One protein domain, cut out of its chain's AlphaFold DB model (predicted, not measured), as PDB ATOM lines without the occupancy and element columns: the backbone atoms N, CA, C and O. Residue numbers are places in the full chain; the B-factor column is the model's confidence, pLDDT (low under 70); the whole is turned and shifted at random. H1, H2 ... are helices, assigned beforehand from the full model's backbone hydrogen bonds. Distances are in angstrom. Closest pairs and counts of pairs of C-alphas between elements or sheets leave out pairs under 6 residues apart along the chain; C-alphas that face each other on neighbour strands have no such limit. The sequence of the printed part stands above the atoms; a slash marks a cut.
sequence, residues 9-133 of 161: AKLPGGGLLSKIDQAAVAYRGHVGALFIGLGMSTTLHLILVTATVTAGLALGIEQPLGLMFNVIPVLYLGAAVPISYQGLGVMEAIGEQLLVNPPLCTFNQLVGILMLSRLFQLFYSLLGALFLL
ATOM      1  N   ALA A   9      34.727 -13.337  38.853       64.38
ATOM      2  CA  ALA A   9      35.965 -13.186  39.627       64.38
ATOM      3  C   ALA A   9      36.128 -14.209  40.770       64.38
ATOM      4  O   ALA A   9      37.239 -14.415  41.253       64.38
ATOM      5  N   LYS A  10      35.038 -14.857  41.206       71.56
ATOM      6  CA  LYS A  10      35.056 -15.867  42.277       71.56
ATOM      7  C   LYS A  10      35.169 -17.309  41.769       71.56
ATOM      8  O   LYS A  10      35.246 -18.222  42.589       71.56
ATOM      9  N   LEU A  11      35.179 -17.532  40.453       72.75
ATOM     10  CA  LEU A  11      35.282 -18.865  39.858       72.75
ATOM     11  C   LEU A  11      36.736 -19.200  39.479       72.75
ATOM     12  O   LEU A  11      37.430 -18.346  38.912       72.75
ATOM     13  N   PRO A  12      37.210 -20.441  39.719       61.31
ATOM     14  CA  PRO A  12      38.482 -20.896  39.169       61.31
ATOM     15  C   PRO A  12      38.396 -20.850  37.634       61.31
ATOM     16  O   PRO A  12      37.606 -21.568  37.030       61.31
ATOM     17  N   GLY A  13      39.157 -19.944  37.007       67.81
ATOM     18  CA  GLY A  13      39.091 -19.667  35.562       67.81
ATOM     19  C   GLY A  13      38.384 -18.362  35.159       67.81
ATOM     20  O   GLY A  13      38.249 -18.098  33.963       67.81
ATOM     21  N   GLY A  14      37.986 -17.508  36.113       69.12
ATOM     22  CA  GLY A  14      37.282 -16.241  35.852       69.12
ATOM     23  C   GLY A  14      37.959 -15.295  34.849       69.12
ATOM     24  O   GLY A  14      37.284 -14.587  34.103       69.12
ATOM     25  N   GLY A  15      39.290 -15.337  34.749       75.19
ATOM     26  CA  GLY A  15      40.038 -14.550  33.764       75.19
ATOM     27  C   GLY A  15      39.754 -14.939  32.306       75.19
ATOM     28  O   GLY A  15      39.735 -14.066  31.442       75.19
ATOM     29  N   LEU A  16      39.497 -16.221  32.014       76.38
ATOM     30  CA  LEU A  16      39.156 -16.668  30.658       76.38
ATOM     31  C   LEU A  16      37.737 -16.225  30.282       76.38
ATOM     32  O   LEU A  16      37.528 -15.700  29.192       76.38
ATOM     33  N   LEU A  17      36.786 -16.370  31.209       78.00
ATOM     34  CA  LEU A  17      35.404 -15.923  31.014       78.00
ATOM     35  C   LEU A  17      35.317 -14.409  30.791       78.00
ATOM     36  O   LEU A  17      34.615 -13.975  29.884       78.00
ATOM     37  N   SER A  18      36.062 -13.617  31.567       77.94
ATOM     38  CA  SER A  18      36.096 -12.158  31.393       77.94
ATOM     39  C   SER A  18      36.660 -11.752  30.025       77.94
ATOM     40  O   SER A  18      36.110 -10.869  29.374       77.94
ATOM     41  N   LYS A  19      37.694 -12.444  29.520       79.50
ATOM     42  CA  LYS A  19      38.220 -12.215  28.161       79.50
ATOM     43  C   LYS A  19      37.206 -12.566  27.069       79.50
ATOM     44  O   LYS A  19      37.114 -11.847  26.079       79.50
ATOM     45  N   ILE A  20      36.455 -13.654  27.245       82.38
ATOM     46  CA  ILE A  20      35.400 -14.061  26.305       82.38
ATOM     47  C   ILE A  20      34.278 -13.016  26.278       82.38
ATOM     48  O   ILE A  20      33.842 -12.638  25.193       82.38
ATOM     49  N   ASP A  21      33.845 -12.520  27.440       81.44
ATOM     50  CA  ASP A  21      32.810 -11.483  27.530       81.44
ATOM     51  C   ASP A  21      33.267 -10.167  26.878       81.44
ATOM     52  O   ASP A  21      32.572  -9.622  26.021       81.44
ATOM     53  N   GLN A  22      34.490  -9.714  27.174       81.69
ATOM     54  CA  GLN A  22      35.076  -8.528  26.537       81.69
ATOM     55  C   GLN A  22      35.168  -8.677  25.013       81.69
ATOM     56  O   GLN A  22      34.814  -7.753  24.278       81.69
ATOM     57  N   ALA A  23      35.582  -9.850  24.522       80.38
ATOM     58  CA  ALA A  23      35.593 -10.140  23.093       80.38
ATOM     59  C   ALA A  23      34.173 -10.116  22.503       80.38
ATOM     60  O   ALA A  23      33.950  -9.499  21.462       80.38
ATOM     61  N   ALA A  24      33.190 -10.725  23.172       82.38
ATOM     62  CA  ALA A  24      31.803 -10.738  22.715       82.38
ATOM     63  C   ALA A  24      31.221  -9.319  22.597       82.38
ATOM     64  O   ALA A  24      30.546  -9.008  21.613       82.38
ATOM     65  N   VAL A  25      31.527  -8.434  23.551       82.44
ATOM     66  CA  VAL A  25      31.123  -7.021  23.496       82.44
ATOM     67  C   VAL A  25      31.830  -6.282  22.357       82.44
ATOM     68  O   VAL A  25      31.162  -5.566  21.609       82.44
ATOM     69  N   ALA A  26      33.136  -6.491  22.166       81.25
ATOM     70  CA  ALA A  26      33.908  -5.859  21.091       81.25
ATOM     71  C   ALA A  26      33.425  -6.269  19.682       81.25
ATOM     72  O   ALA A  26      33.333  -5.440  18.771       81.25
ATOM     73  N   TYR A  27      33.052  -7.539  19.505       76.88
ATOM     74  CA  TYR A  27      32.582  -8.068  18.222       76.88
ATOM     75  C   TYR A  27      31.078  -7.891  17.974       76.88
ATOM     76  O   TYR A  27      30.630  -8.092  16.844       76.88
ATOM     77  N   ARG A  28      30.293  -7.455  18.970       80.19
ATOM     78  CA  ARG A  28      28.829  -7.283  18.866       80.19
ATOM     79  C   ARG A  28      28.390  -6.412  17.679       80.19
ATOM     80  O   ARG A  28      27.331  -6.660  17.111       80.19
ATOM     81  N   GLY A  29      29.180  -5.401  17.312       81.62
ATOM     82  CA  GLY A  29      28.926  -4.522  16.159       81.62
ATOM     83  C   GLY A  29      29.613  -4.947  14.854       81.62
ATOM     84  O   GLY A  29      29.333  -4.375  13.807       81.62
ATOM     85  N   HIS A  30      30.491  -5.952  14.894       85.75
ATOM     86  CA  HIS A  30      31.410  -6.308  13.806       85.75
ATOM     87  C   HIS A  30      31.169  -7.735  13.290       85.75
ATOM     88  O   HIS A  30      32.104  -8.500  13.052       85.75
ATOM     89  N   VAL A  31      29.899  -8.102  13.085       84.31
ATOM     90  CA  VAL A  31      29.505  -9.447  12.620       84.31
ATOM     91  C   VAL A  31      30.147  -9.826  11.281       84.31
ATOM     92  O   VAL A  31      30.534 -10.974  11.096       84.31
ATOM     93  N   GLY A  32      30.347  -8.863  10.374       87.38
ATOM     94  CA  GLY A  32      31.030  -9.105   9.099       87.38
ATOM     95  C   GLY A  32      32.482  -9.557   9.279       87.38
ATOM     96  O   GLY A  32      32.910 -10.513   8.640       87.38
ATOM     97  N   ALA A  33      33.218  -8.937  10.206       87.38
ATOM     98  CA  ALA A  33      34.594  -9.327  10.514       87.38
ATOM     99  C   ALA A  33      34.663 -10.740  11.117       87.38
ATOM    100  O   ALA A  33      35.560 -11.506  10.766       87.38
ATOM    101  N   LEU A  34      33.686 -11.118  11.954       88.06
ATOM    102  CA  LEU A  34      33.571 -12.485  12.475       88.06
ATOM    103  C   LEU A  34      33.363 -13.508  11.352       88.06
ATOM    104  O   LEU A  34      34.051 -14.526  11.328       88.06
ATOM    105  N   PHE A  35      32.457 -13.238  10.407       92.12
ATOM    106  CA  PHE A  35      32.220 -14.141   9.276       92.12
ATOM    107  C   PHE A  35      33.432 -14.254   8.352       92.12
ATOM    108  O   PHE A  35      33.747 -15.357   7.910       92.12
ATOM    109  N   ILE A  36      34.139 -13.150   8.093       92.81
ATOM    110  CA  ILE A  36      35.373 -13.166   7.298       92.81
ATOM    111  C   ILE A  36      36.450 -13.985   8.017       92.81
ATOM    112  O   ILE A  36      37.054 -14.867   7.410       92.81
ATOM    113  N   GLY A  37      36.650 -13.755   9.317       91.56
ATOM    114  CA  GLY A  37      37.596 -14.520  10.133       91.56
ATOM    115  C   GLY A  37      37.276 -16.014  10.154       91.56
ATOM    116  O   GLY A  37      38.157 -16.843   9.921       91.56
ATOM    117  N   LEU A  38      36.004 -16.362  10.362       92.81
ATOM    118  CA  LEU A  38      35.538 -17.745  10.338       92.81
ATOM    119  C   LEU A  38      35.739 -18.371   8.955       92.81
ATOM    120  O   LEU A  38      36.301 -19.456   8.861       92.81
ATOM    121  N   GLY A  39      35.361 -17.667   7.887       95.81
ATOM    122  CA  GLY A  39      35.536 -18.126   6.511       95.81
ATOM    123  C   GLY A  39      37.003 -18.373   6.155       95.81
ATOM    124  O   GLY A  39      37.328 -19.420   5.589       95.81
ATOM    125  N   MET A  40      37.906 -17.469   6.545       93.94
ATOM    126  CA  MET A  40      39.351 -17.660   6.376       93.94
ATOM    127  C   MET A  40      39.848 -18.874   7.166       93.94
ATOM    128  O   MET A  40      40.545 -19.719   6.609       93.94
ATOM    129  N   SER A  41      39.445 -19.009   8.433       92.56
ATOM    130  CA  SER A  41      39.830 -20.141   9.285       92.56
ATOM    131  C   SER A  41      39.365 -21.480   8.710       92.56
ATOM    132  O   SER A  41      40.152 -22.425   8.601       92.56
ATOM    133  N   THR A  42      38.104 -21.561   8.279       94.12
ATOM    134  CA  THR A  42      37.543 -22.756   7.649       94.12
ATOM    135  C   THR A  42      38.277 -23.085   6.353       94.12
ATOM    136  O   THR A  42      38.644 -24.237   6.141       94.12
ATOM    137  N   THR A  43      38.564 -22.084   5.519       95.81
ATOM    138  CA  THR A  43      39.312 -22.278   4.268       95.81
ATOM    139  C   THR A  43      40.707 -22.843   4.532       95.81
ATOM    140  O   THR A  43      41.114 -23.807   3.886       95.81
ATOM    141  N   LEU A  44      41.422 -22.304   5.525       93.50
ATOM    142  CA  LEU A  44      42.741 -22.807   5.917       93.50
ATOM    143  C   LEU A  44      42.683 -24.267   6.388       93.50
ATOM    144  O   LEU A  44      43.517 -25.073   5.975       93.50
ATOM    145  N   HIS A  45      41.681 -24.630   7.191       94.06
ATOM    146  CA  HIS A  45      41.494 -26.017   7.622       94.06
ATOM    147  C   HIS A  45      41.176 -26.946   6.447       94.06
ATOM    148  O   HIS A  45      41.721 -28.044   6.388       94.06
ATOM    149  N   LEU A  46      40.357 -26.516   5.483       95.62
ATOM    150  CA  LEU A  46      40.057 -27.313   4.290       95.62
ATOM    151  C   LEU A  46      41.307 -27.578   3.446       95.62
ATOM    152  O   LEU A  46      41.517 -28.712   3.011       95.62
ATOM    153  N   ILE A  47      42.157 -26.566   3.251       95.44
ATOM    154  CA  ILE A  47      43.443 -26.723   2.553       95.44
ATOM    155  C   ILE A  47      44.323 -27.725   3.301       95.44
ATOM    156  O   ILE A  47      44.846 -28.657   2.689       95.44
ATOM    157  N   LEU A  48      44.447 -27.569   4.620       94.50
ATOM    158  CA  LEU A  48      45.273 -28.442   5.448       94.50
ATOM    159  C   LEU A  48      44.784 -29.898   5.410       94.50
ATOM    160  O   LEU A  48      45.581 -30.810   5.201       94.50
ATOM    161  N   VAL A  49      43.477 -30.124   5.555       96.62
ATOM    162  CA  VAL A  49      42.874 -31.464   5.485       96.62
ATOM    163  C   VAL A  49      43.093 -32.073   4.103       96.62
ATOM    164  O   VAL A  49      43.525 -33.217   4.008       96.62
ATOM    165  N   THR A  50      42.863 -31.307   3.035       96.88
ATOM    166  CA  THR A  50      43.050 -31.785   1.656       96.88
ATOM    167  C   THR A  50      44.506 -32.169   1.391       96.88
ATOM    168  O   THR A  50      44.764 -33.230   0.816       96.88
ATOM    169  N   ALA A  51      45.464 -31.359   1.848       96.12
ATOM    170  CA  ALA A  51      46.889 -31.661   1.734       96.12
ATOM    171  C   ALA A  51      47.245 -32.973   2.453       96.12
ATOM    172  O   ALA A  51      47.929 -33.823   1.886       96.12
ATOM    173  N   THR A  52      46.719 -33.179   3.661       96.56
ATOM    174  CA  THR A  52      46.971 -34.389   4.457       96.56
ATOM    175  C   THR A  52      46.310 -35.635   3.872       96.56
ATOM    176  O   THR A  52      46.942 -36.688   3.826       96.56
ATOM    177  N   VAL A  53      45.076 -35.530   3.364       97.06
ATOM    178  CA  VAL A  53      44.424 -36.630   2.631       97.06
ATOM    179  C   VAL A  53      45.259 -37.009   1.410       97.06
ATOM    180  O   VAL A  53      45.560 -38.183   1.213       97.06
ATOM    181  N   THR A  54      45.692 -36.019   0.628       97.06
ATOM    182  CA  THR A  54      46.510 -36.242  -0.574       97.06
ATOM    183  C   THR A  54      47.855 -36.886  -0.229       97.06
ATOM    184  O   THR A  54      48.291 -37.804  -0.922       97.06
ATOM    185  N   ALA A  55      48.485 -36.477   0.875       96.88
ATOM    186  CA  ALA A  55      49.691 -37.119   1.390       96.88
ATOM    187  C   ALA A  55      49.444 -38.590   1.776       96.88
ATOM    188  O   ALA A  55      50.282 -39.445   1.501       96.88
ATOM    189  N   GLY A  56      48.281 -38.904   2.354       96.25
ATOM    190  CA  GLY A  56      47.872 -40.282   2.640       96.25
ATOM    191  C   GLY A  56      47.716 -41.138   1.396       96.25
ATOM    192  O   GLY A  56      48.249 -42.245   1.354       96.25
ATOM    193  N   LEU A  57      47.076 -40.602   0.359       96.38
ATOM    194  CA  LEU A  57      46.967 -41.282  -0.931       96.38
ATOM    195  C   LEU A  57      48.347 -41.537  -1.552       96.38
ATOM    196  O   LEU A  57      48.607 -42.632  -2.044       96.38
ATOM    197  N   ALA A  58      49.263 -40.567  -1.467       96.56
ATOM    198  CA  ALA A  58      50.636 -40.723  -1.949       96.56
ATOM    199  C   ALA A  58      51.439 -41.787  -1.171       96.56
ATOM    200  O   ALA A  58      52.338 -42.408  -1.734       96.56
ATOM    201  N   LEU A  59      51.104 -42.023   0.102       96.06
ATOM    202  CA  LEU A  59      51.672 -43.091   0.934       96.06
ATOM    203  C   LEU A  59      50.962 -44.449   0.765       96.06
ATOM    204  O   LEU A  59      51.293 -45.406   1.472       96.06
ATOM    205  N   GLY A  60      49.994 -44.545  -0.150       95.81
ATOM    206  CA  GLY A  60      49.252 -45.774  -0.429       95.81
ATOM    207  C   GLY A  60      48.214 -46.131   0.637       95.81
ATOM    208  O   GLY A  60      47.961 -47.311   0.858       95.81
ATOM    209  N   ILE A  61      47.652 -45.145   1.344       96.25
ATOM    210  CA  ILE A  61      46.493 -45.370   2.218       96.25
ATOM    211  C   ILE A  61      45.251 -45.545   1.342       96.25
ATOM    212  O   ILE A  61      44.908 -44.656   0.565       96.25
ATOM    213  N   GLU A  62      44.548 -46.662   1.515       95.31
ATOM    214  CA  GLU A  62      43.359 -47.029   0.729       95.31
ATOM    215  C   GLU A  62      42.044 -46.800   1.495       95.31
ATOM    216  O   GLU A  62      40.979 -47.282   1.109       95.31
ATOM    217  N   GLN A  63      42.098 -46.061   2.606       95.25
ATOM    218  CA  GLN A  63      40.905 -45.719   3.378       95.25
ATOM    219  C   GLN A  63      39.903 -44.902   2.543       95.25
ATOM    220  O   GLN A  63      40.307 -44.043   1.753       95.25
ATOM    221  N   PRO A  64      38.583 -45.089   2.747       96.25
ATOM    222  CA  PRO A  64      37.576 -44.284   2.072       96.25
ATOM    223  C   PRO A  64      37.799 -42.789   2.318       96.25
ATOM    224  O   PRO A  64      37.898 -42.348   3.464       96.25
ATOM    225  N   LEU A  65      37.802 -41.986   1.250       96.00
ATOM    226  CA  LEU A  65      38.067 -40.544   1.340       96.00
ATOM    227  C   LEU A  65      37.132 -39.844   2.331       96.00
ATOM    228  O   LEU A  65      37.584 -39.041   3.141       96.00
ATOM    229  N   GLY A  66      35.840 -40.188   2.320       95.75
ATOM    230  CA  GLY A  66      34.868 -39.621   3.256       95.75
ATOM    231  C   GLY A  66      35.225 -39.882   4.723       95.75
ATOM    232  O   GLY A  66      35.009 -39.019   5.566       95.75
ATOM    233  N   LEU A  67      35.829 -41.031   5.036       95.56
ATOM    234  CA  LEU A  67      36.328 -41.314   6.380       95.56
ATOM    235  C   LEU A  67      37.537 -40.427   6.694       95.56
ATOM    236  O   LEU A  67      37.552 -39.769   7.732       95.56
ATOM    237  N   MET A  68      38.508 -40.332   5.781       96.12
ATOM    238  CA  MET A  68      39.704 -39.505   5.982       96.12
ATOM    239  C   MET A  68      39.363 -38.020   6.189       96.12
ATOM    240  O   MET A  68      39.864 -37.405   7.129       96.12
ATOM    241  N   PHE A  69      38.465 -37.459   5.373       96.62
ATOM    242  CA  PHE A  69      38.013 -36.066   5.486       96.62
ATOM    243  C   PHE A  69      37.248 -35.771   6.784       96.62
ATOM    244  O   PHE A  69      37.215 -34.618   7.203       96.62
ATOM    245  N   ASN A  70      36.677 -36.784   7.441       95.94
ATOM    246  CA  ASN A  70      36.027 -36.635   8.744       95.94
ATOM    247  C   ASN A  70      37.003 -36.835   9.913       95.94
ATOM    248  O   ASN A  70      36.938 -36.107  10.901       95.94
ATOM    249  N   VAL A  71      37.929 -37.792   9.807       95.94
ATOM    250  CA  VAL A  71      38.868 -38.140  10.887       95.94
ATOM    251  C   VAL A  71      40.018 -37.136  11.001       95.94
ATOM    252  O   VAL A  71      40.414 -36.781  12.109       95.94
ATOM    253  N   ILE A  72      40.549 -36.626   9.887       96.38
ATOM    254  CA  ILE A  72      41.692 -35.695   9.907       96.38
ATOM    255  C   ILE A  72      41.393 -34.380  10.655       96.38
ATOM    256  O   ILE A  72      42.220 -33.971  11.470       96.38
ATOM    257  N   PRO A  73      40.232 -33.723  10.479       95.62
ATOM    258  CA  PRO A  73      39.858 -32.587  11.323       95.62
ATOM    259  C   PRO A  73      39.829 -32.925  12.819       95.62
ATOM    260  O   PRO A  73      40.272 -32.119  13.635       95.62
ATOM    261  N   VAL A  74      39.357 -34.123  13.186       95.69
ATOM    262  CA  VAL A  74      39.332 -34.589  14.583       95.69
ATOM    263  C   VAL A  74      40.753 -34.759  15.128       95.69
ATOM    264  O   VAL A  74      41.016 -34.388  16.271       95.69
ATOM    265  N   LEU A  75      41.692 -35.233  14.305       95.38
ATOM    266  CA  LEU A  75      43.111 -35.299  14.667       95.38
ATOM    267  C   LEU A  75      43.682 -33.911  14.977       95.38
ATOM    268  O   LEU A  75      44.340 -33.731  16.002       95.38
ATOM    269  N   TYR A  76      43.401 -32.913  14.133       94.38
ATOM    270  CA  TYR A  76      43.843 -31.537  14.379       94.38
ATOM    271  C   TYR A  76      43.172 -30.902  15.593       94.38
ATOM    272  O   TYR A  76      43.825 -30.162  16.328       94.38
ATOM    273  N   LEU A  77      41.905 -31.227  15.852       93.56
ATOM    274  CA  LEU A  77      41.234 -30.814  17.079       93.56
ATOM    275  C   LEU A  77      41.928 -31.403  18.316       93.56
ATOM    276  O   LEU A  77      42.146 -30.688  19.290       93.56
ATOM    277  N   GLY A  78      42.341 -32.673  18.258       91.88
ATOM    278  CA  GLY A  78      43.151 -33.299  19.305       91.88
ATOM    279  C   GLY A  78      44.487 -32.583  19.524       91.88
ATOM    280  O   GLY A  78      44.884 -32.353  20.663       91.88
ATOM    281  N   ALA A  79      45.144 -32.157  18.442       89.94
ATOM    282  CA  ALA A  79      46.395 -31.397  18.500       89.94
ATOM    283  C   ALA A  79      46.242 -29.971  19.055       89.94
ATOM    284  O   ALA A  79      47.216 -29.397  19.540       89.94
ATOM    285  N   ALA A  80      45.040 -29.391  18.981       89.62
ATOM    286  CA  ALA A  80      44.758 -28.062  19.519       89.62
ATOM    287  C   ALA A  80      44.729 -28.044  21.055       89.62
ATOM    288  O   ALA A  80      44.875 -26.982  21.664       89.62
ATOM    289  N   VAL A  81      44.557 -29.207  21.693       89.38
ATOM    290  CA  VAL A  81      44.670 -29.323  23.146       89.38
ATOM    291  C   VAL A  81      46.159 -29.266  23.512       89.38
ATOM    292  O   VAL A  81      46.925 -30.102  23.031       89.38
ATOM    293  N   PRO A  82      46.603 -28.323  24.368       84.50
ATOM    294  CA  PRO A  82      48.018 -28.112  24.682       84.50
ATOM    295  C   PRO A  82      48.559 -29.171  25.662       84.50
ATOM    296  O   PRO A  82      49.086 -28.845  26.723       84.50
ATOM    297  N   ILE A  83      48.395 -30.452  25.323       90.06
ATOM    298  CA  ILE A  83      48.923 -31.601  26.070       90.06
ATOM    299  C   ILE A  83      50.383 -31.845  25.678       90.06
ATOM    300  O   ILE A  83      51.221 -32.122  26.532       90.06
ATOM    301  N   SER A  84      50.694 -31.730  24.385       91.94
ATOM    302  CA  SER A  84      52.029 -31.952  23.833       91.94
ATOM    303  C   SER A  84      52.365 -30.944  22.735       91.94
ATOM    304  O   SER A  84      51.491 -30.288  22.161       91.94
ATOM    305  N   TYR A  85      53.659 -30.809  22.433       88.19
ATOM    306  CA  TYR A  85      54.130 -29.927  21.371       88.19
ATOM    307  C   TYR A  85      53.584 -30.395  20.016       88.19
ATOM    308  O   TYR A  85      53.851 -31.520  19.595       88.19
ATOM    309  N   GLN A  86      52.799 -29.538  19.356       86.38
ATOM    310  CA  GLN A  86      52.183 -29.812  18.050       86.38
ATOM    311  C   GLN A  86      51.337 -31.107  18.014       86.38
ATOM    312  O   GLN A  86      51.238 -31.766  16.976       86.38
ATOM    313  N   GLY A  87      50.763 -31.515  19.154       88.50
ATOM    314  CA  GLY A  87      49.961 -32.736  19.251       88.50
ATOM    315  C   GLY A  87      50.743 -34.036  19.038       88.50
ATOM    316  O   GLY A  87      50.126 -35.061  18.750       88.50
ATOM    317  N   LEU A  88      52.078 -34.021  19.157       91.62
ATOM    318  CA  LEU A  88      52.907 -35.228  19.077       91.62
ATOM    319  C   LEU A  88      52.452 -36.272  20.105       91.62
ATOM    320  O   LEU A  88      52.239 -35.955  21.276       91.62
ATOM    321  N   GLY A  89      52.277 -37.511  19.659       91.88
ATOM    322  CA  GLY A  89      51.741 -38.621  20.444       91.88
ATOM    323  C   GLY A  89      50.213 -38.606  20.554       91.88
ATOM    324  O   GLY A  89      49.594 -39.662  20.489       91.88
ATOM    325  N   VAL A  90      49.587 -37.430  20.673       94.50
ATOM    326  CA  VAL A  90      48.123 -37.294  20.794       94.50
ATOM    327  C   VAL A  90      47.438 -37.595  19.464       94.50
ATOM    328  O   VAL A  90      46.486 -38.371  19.424       94.50
ATOM    329  N   MET A  91      47.931 -37.013  18.369       95.06
ATOM    330  CA  MET A  91      47.391 -37.277  17.033       95.06
ATOM    331  C   MET A  91      47.607 -38.734  16.633       95.06
ATOM    332  O   MET A  91      46.713 -39.355  16.072       95.06
ATOM    333  N   GLU A  92      48.771 -39.294  16.943       95.88
ATOM    334  CA  GLU A  92      49.088 -40.691  16.673       95.88
ATOM    335  C   GLU A  92      48.151 -41.624  17.458       95.88
ATOM    336  O   GLU A  92      47.565 -42.518  16.857       95.88
ATOM    337  N   ALA A  93      47.913 -41.364  18.749       95.62
ATOM    338  CA  ALA A  93      47.004 -42.164  19.574       95.62
ATOM    339  C   ALA A  93      45.539 -42.077  19.111       95.62
ATOM    340  O   ALA A  93      44.838 -43.084  19.053       95.62
ATOM    341  N   ILE A  94      45.059 -40.882  18.750       95.75
ATOM    342  CA  ILE A  94      43.703 -40.717  18.202       95.75
ATOM    343  C   ILE A  94      43.606 -41.395  16.827       95.75
ATOM    344  O   ILE A  94      42.623 -42.072  16.528       95.75
ATOM    345  N   GLY A  95      44.623 -41.225  15.984       95.12
ATOM    346  CA  GLY A  95      44.653 -41.758  14.624       95.12
ATOM    347  C   GLY A  95      44.763 -43.272  14.587       95.12
ATOM    348  O   GLY A  95      44.175 -43.895  13.707       95.12
ATOM    349  N   GLU A  96      45.457 -43.869  15.552       96.31
ATOM    350  CA  GLU A  96      45.508 -45.316  15.724       96.31
ATOM    351  C   GLU A  96      44.097 -45.883  15.894       96.31
ATOM    352  O   GLU A  96      43.714 -46.805  15.184       96.31
ATOM    353  N   GLN A  97      43.274 -45.248  16.729       96.12
ATOM    354  CA  GLN A  97      41.919 -45.729  17.001       96.12
ATOM    355  C   GLN A  97      40.916 -45.440  15.881       96.12
ATOM    356  O   GLN A  97      39.922 -46.153  15.751       96.12
ATOM    357  N   LEU A  98      41.135 -44.384  15.095       95.56
ATOM    358  CA  LEU A  98      40.163 -43.923  14.098       95.56
ATOM    359  C   LEU A  98      40.524 -44.272  12.651       95.56
ATOM    360  O   LEU A  98      39.636 -44.291  11.799       95.56
ATOM    361  N   LEU A  99      41.805 -44.496  12.350       94.50
ATOM    362  CA  LEU A  99      42.303 -44.601  10.978       94.50
ATOM    363  C   LEU A  99      43.101 -45.878  10.710       94.50
ATOM    364  O   LEU A  99      43.088 -46.342   9.567       94.50
ATOM    365  N   VAL A 100      43.785 -46.450  11.708       95.88
ATOM    366  CA  VAL A 100      44.591 -47.667  11.514       95.88
ATOM    367  C   VAL A 100      43.669 -48.875  11.396       95.88
ATOM    368  O   VAL A 100      42.967 -49.253  12.327       95.88
ATOM    369  N   ASN A 101      43.672 -49.478  10.213       94.00
ATOM    370  CA  ASN A 101      42.905 -50.675   9.899       94.00
ATOM    371  C   ASN A 101      43.628 -51.429   8.772       94.00
ATOM    372  O   ASN A 101      43.416 -51.117   7.597       94.00
ATOM    373  N   PRO A 102      44.540 -52.361   9.093       90.50
ATOM    374  CA  PRO A 102      45.232 -53.152   8.083       90.50
ATOM    375  C   PRO A 102      44.247 -54.027   7.279       90.50
ATOM    376  O   PRO A 102      43.401 -54.681   7.886       90.50
ATOM    377  N   PRO A 103      44.351 -54.092   5.935       88.31
ATOM    378  CA  PRO A 103      45.447 -53.585   5.100       88.31
ATOM    379  C   PRO A 103      45.292 -52.130   4.618       88.31
ATOM    380  O   PRO A 103      46.220 -51.607   4.013       88.31
ATOM    381  N   LEU A 104      44.161 -51.470   4.883       93.38
ATOM    382  CA  LEU A 104      43.815 -50.159   4.310       93.38
ATOM    383  C   LEU A 104      44.702 -49.013   4.817       93.38
ATOM    384  O   LEU A 104      44.964 -48.053   4.094       93.38
ATOM    385  N   CYS A 105      45.123 -49.083   6.081       95.69
ATOM    386  CA  CYS A 105      46.026 -48.116   6.694       95.69
ATOM    387  C   CYS A 105      46.813 -48.779   7.824       95.69
ATOM    388  O   CYS A 105      46.240 -49.287   8.791       95.69
ATOM    389  N   THR A 106      48.136 -48.759   7.706       97.06
ATOM    390  CA  THR A 106      49.060 -49.213   8.749       97.06
ATOM    391  C   THR A 106      49.445 -48.064   9.676       97.06
ATOM    392  O   THR A 106      49.412 -46.894   9.294       97.06
ATOM    393  N   PHE A 107      49.893 -48.383  10.892       96.38
ATOM    394  CA  PHE A 107      50.383 -47.368  11.829       96.38
ATOM    395  C   PHE A 107      51.560 -46.552  11.261       96.38
ATOM    396  O   PHE A 107      51.617 -45.338  11.426       96.38
ATOM    397  N   ASN A 108      52.459 -47.185  10.500       96.56
ATOM    398  CA  ASN A 108      53.567 -46.484   9.843       96.56
ATOM    399  C   ASN A 108      53.077 -45.468   8.803       96.56
ATOM    400  O   ASN A 108      53.630 -44.373   8.710       96.56
ATOM    401  N   GLN A 109      52.029 -45.801   8.044       96.81
ATOM    402  CA  GLN A 109      51.413 -44.862   7.106       96.81
ATOM    403  C   GLN A 109      50.727 -43.705   7.837       96.81
ATOM    404  O   GLN A 109      50.880 -42.561   7.412       96.81
ATOM    405  N   LEU A 110      50.046 -43.969   8.962       96.94
ATOM    406  CA  LEU A 110      49.493 -42.919   9.824       96.94
ATOM    407  C   LEU A 110      50.590 -41.950  10.297       96.94
ATOM    408  O   LEU A 110      50.467 -40.736  10.142       96.94
ATOM    409  N   VAL A 111      51.686 -42.469  10.851       96.75
ATOM    410  CA  VAL A 111      52.811 -41.622  11.278       96.75
ATOM    411  C   VAL A 111      53.382 -40.852  10.082       96.75
ATOM    412  O   VAL A 111      53.651 -39.655  10.190       96.75
ATOM    413  N   GLY A 112      53.492 -41.501   8.920       96.94
ATOM    414  CA  GLY A 112      53.933 -40.886   7.670       96.94
ATOM    415  C   GLY A 112      53.082 -39.683   7.249       96.94
ATOM    416  O   GLY A 112      53.639 -38.613   6.993       96.94
ATOM    417  N   ILE A 113      51.746 -39.806   7.234       96.94
ATOM    418  CA  ILE A 113      50.865 -38.680   6.864       96.94
ATOM    419  C   ILE A 113      50.986 -37.518   7.842       96.94
ATOM    420  O   ILE A 113      50.995 -36.360   7.423       96.94
ATOM    421  N   LEU A 114      51.122 -37.811   9.137       95.88
ATOM    422  CA  LEU A 114      51.255 -36.781  10.158       95.88
ATOM    423  C   LEU A 114      52.577 -36.032   9.981       95.88
ATOM    424  O   LEU A 114      52.575 -34.801   9.965       95.88
ATOM    425  N   MET A 115      53.686 -36.735   9.744       96.00
ATOM    426  CA  MET A 115      54.982 -36.100   9.475       96.00
ATOM    427  C   MET A 115      54.980 -35.262   8.194       96.00
ATOM    428  O   MET A 115      55.470 -34.131   8.212       96.00
ATOM    429  N   LEU A 116      54.373 -35.750   7.110       96.00
ATOM    430  CA  LEU A 116      54.222 -34.968   5.877       96.00
ATOM    431  C   LEU A 116      53.372 -33.712   6.098       96.00
ATOM    432  O   LEU A 116      53.726 -32.639   5.608       96.00
ATOM    433  N   SER A 117      52.297 -33.808   6.882       94.06
ATOM    434  CA  SER A 117      51.458 -32.648   7.200       94.06
ATOM    435  C   SER A 117      52.210 -31.584   8.011       94.06
ATOM    436  O   SER A 117      52.056 -30.388   7.761       94.06
ATOM    437  N   ARG A 118      53.089 -32.002   8.932       93.69
ATOM    438  CA  ARG A 118      53.955 -31.094   9.702       93.69
ATOM    439  C   ARG A 118      54.984 -30.424   8.799       93.69
ATOM    440  O   ARG A 118      55.196 -29.220   8.908       93.69
ATOM    441  N   LEU A 119      55.576 -31.171   7.869       94.88
ATOM    442  CA  LEU A 119      56.490 -30.612   6.877       94.88
ATOM    443  C   LEU A 119      55.788 -29.563   5.999       94.88
ATOM    444  O   LEU A 119      56.323 -28.475   5.796       94.88
ATOM    445  N   PHE A 120      54.565 -29.846   5.548       93.69
ATOM    446  CA  PHE A 120      53.741 -28.885   4.815       93.69
ATOM    447  C   PHE A 120      53.477 -27.603   5.626       93.69
ATOM    448  O   PHE A 120      53.640 -26.499   5.104       93.69
ATOM    449  N   GLN A 121      53.142 -27.728   6.915       92.31
ATOM    450  CA  GLN A 121      52.978 -26.573   7.806       92.31
ATOM    451  C   GLN A 121      54.273 -25.761   7.928       92.31
ATOM    452  O   GLN A 121      54.230 -24.540   7.796       92.31
ATOM    453  N   LEU A 122      55.421 -26.423   8.106       93.62
ATOM    454  CA  LEU A 122      56.725 -25.758   8.180       93.62
ATOM    455  C   LEU A 122      57.038 -24.961   6.908       93.62
ATOM    456  O   LEU A 122      57.509 -23.828   7.008       93.62
ATOM    457  N   PHE A 123      56.731 -25.503   5.727       93.50
ATOM    458  CA  PHE A 123      56.905 -24.786   4.461       93.50
ATOM    459  C   PHE A 123      56.078 -23.495   4.404       93.50
ATOM    460  O   PHE A 123      56.605 -22.445   4.030       93.50
ATOM    461  N   TYR A 124      54.806 -23.540   4.807       89.56
ATOM    462  CA  TYR A 124      53.961 -22.343   4.815       89.56
ATOM    463  C   TYR A 124      54.373 -21.343   5.904       89.56
ATOM    464  O   TYR A 124      54.404 -20.139   5.653       89.56
ATOM    465  N   SER A 125      54.752 -21.821   7.092       90.31
ATOM    466  CA  SER A 125      55.281 -20.969   8.162       90.31
ATOM    467  C   SER A 125      56.561 -20.252   7.738       90.31
ATOM    468  O   SER A 125      56.718 -19.070   8.035       90.31
ATOM    469  N   LEU A 126      57.446 -20.930   7.002       93.06
ATOM    470  CA  LEU A 126      58.660 -20.326   6.460       93.06
ATOM    471  C   LEU A 126      58.337 -19.252   5.416       93.06
ATOM    472  O   LEU A 126      58.921 -18.168   5.447       93.06
ATOM    473  N   LEU A 127      57.377 -19.520   4.528       90.75
ATOM    474  CA  LEU A 127      56.922 -18.543   3.541       90.75
ATOM    475  C   LEU A 127      56.314 -17.306   4.223       90.75
ATOM    476  O   LEU A 127      56.667 -16.180   3.882       90.75
ATOM    477  N   GLY A 128      55.454 -17.505   5.224       87.75
ATOM    478  CA  GLY A 128      54.877 -16.415   6.014       87.75
ATOM    479  C   GLY A 128      55.938 -15.600   6.758       87.75
ATOM    480  O   GLY A 128      55.896 -14.369   6.741       87.75
ATOM    481  N   ALA A 129      56.936 -16.266   7.345       90.69
ATOM    482  CA  ALA A 129      58.065 -15.604   7.993       90.69
ATOM    483  C   ALA A 129      58.890 -14.763   7.005       90.69
ATOM    484  O   ALA A 129      59.304 -13.656   7.344       90.69
ATOM    485  N   LEU A 130      59.085 -15.240   5.770       89.19
ATOM    486  CA  LEU A 130      59.786 -14.490   4.725       89.19
ATOM    487  C   LEU A 130      59.053 -13.190   4.358       89.19
ATOM    488  O   LEU A 130      59.693 -12.148   4.208       89.19
ATOM    489  N   PHE A 131      57.721 -13.226   4.250       85.94
ATOM    490  CA  PHE A 131      56.917 -12.019   4.020       85.94
ATOM    491  C   PHE A 131      57.019 -11.026   5.182       85.94
ATOM    492  O   PHE A 131      57.117  -9.823   4.946       85.94
ATOM    493  N   LEU A 132      57.054 -11.521   6.420       85.62
ATOM    494  CA  LEU A 132      57.214 -10.688   7.609       85.62
ATOM    495  C   LEU A 132      58.601 -10.025   7.656       85.62
ATOM    496  O   LEU A 132      58.696  -8.823   7.898       85.62
ATOM    497  N   LEU A 133      59.670 -10.770   7.346       87.31
ATOM    498  CA  LEU A 133      61.044 -10.248   7.289       87.31
ATOM    499  C   LEU A 133      61.238  -9.161   6.223       87.31
ATOM    500  O   LEU A 133      62.127  -8.325   6.360       87.31
TER     501      LEU A 133
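Overview. This is residues 9 to 133 of the 161 residues of an uncharacterized protein of Phycisphaerales bacterium (UniProt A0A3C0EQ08). Two long helices, H2 and H5, meet near the end of H2 and the start of H5 as a V, and the helical hairpin of H3 and H4 packs on its narrow end. The V's arms stick out from this body with residues 31 to 44 of H2 and 122 to 133 of H5, and H1 turns off at the far end of H2 as a corner. The printed part has 125 residues with five named helices, H1 to H5 along the chain, and no named strand; the class is all helix. The whole is loose, with a radius of gyration of the C-alphas of 18.1 A and spans of 52 by 39 by 29 A.

Arrangement. H2, residues 31 to 58, is the longest helix. With its residues 48 to 56 alone it touches residues 109 to 117 of H5, residues 107 to 133, at a steep tilt of 47 degrees, opposite ways; the closest C-alphas, of Gly 56 and Ile 113, are 5.4 A apart. With residues 45 to 53 alone H2 touches H3, residues 65 to 80, at a steep tilt of 63 degrees, opposite ways, the C-alphas of Val 49 and Ile 72 being closest at 6.2 A. H3 and H4, residues 90 to 99, form a helical hairpin: they touch at a shallow tilt of 20 degrees, opposite ways, closest at the C-alphas of Leu 75 and Met 91, 5.3 A apart. H4 touches H5, by residues 107 to 114 of H5 alone, at a steep tilt of 49 degrees, opposite ways; the C-alphas of Glu 96 and Phe 107 are closest, at 6.6 A. The helix packing is mostly crossed. H2 and H4 are apart, as are H3 and H5. H1, residues 14 to 27, is close to H2 but not clearly touching, with the C-alphas of Tyr 27 and Leu 34 closest at 7.3 A; the steep tilt of 69.5 degrees is only just short of about perpendicular. H1 is apart from H3, H4 and H5. Every O i to N i+4 pair is within hydrogen-bond range in H1, H2 and H5, against 10 of 12 in H3 and 5 of 6 in H4.

Along the chain. H2 runs 40.5 A, from C-alpha 31 at (29.505, -9.447, 12.620) to C-alpha 58 at (50.636, -40.723, -1.949). H5 spans 38.9 A and ends at C-alpha 133, (61.044, -10.248, 7.289). H3 measures 23.0 A, H1 20.0 A and H4 13.6 A.

Size, cuts and confidence. The C-alphas of Lys 10 and Gly 60 are the two farthest apart, 54.0 A. The printed part has no cut; the link H1 to H2 is tight, the others short. The mean pLDDT of the printed part is 90.6, with residues 9 and 12 to 14 under 70.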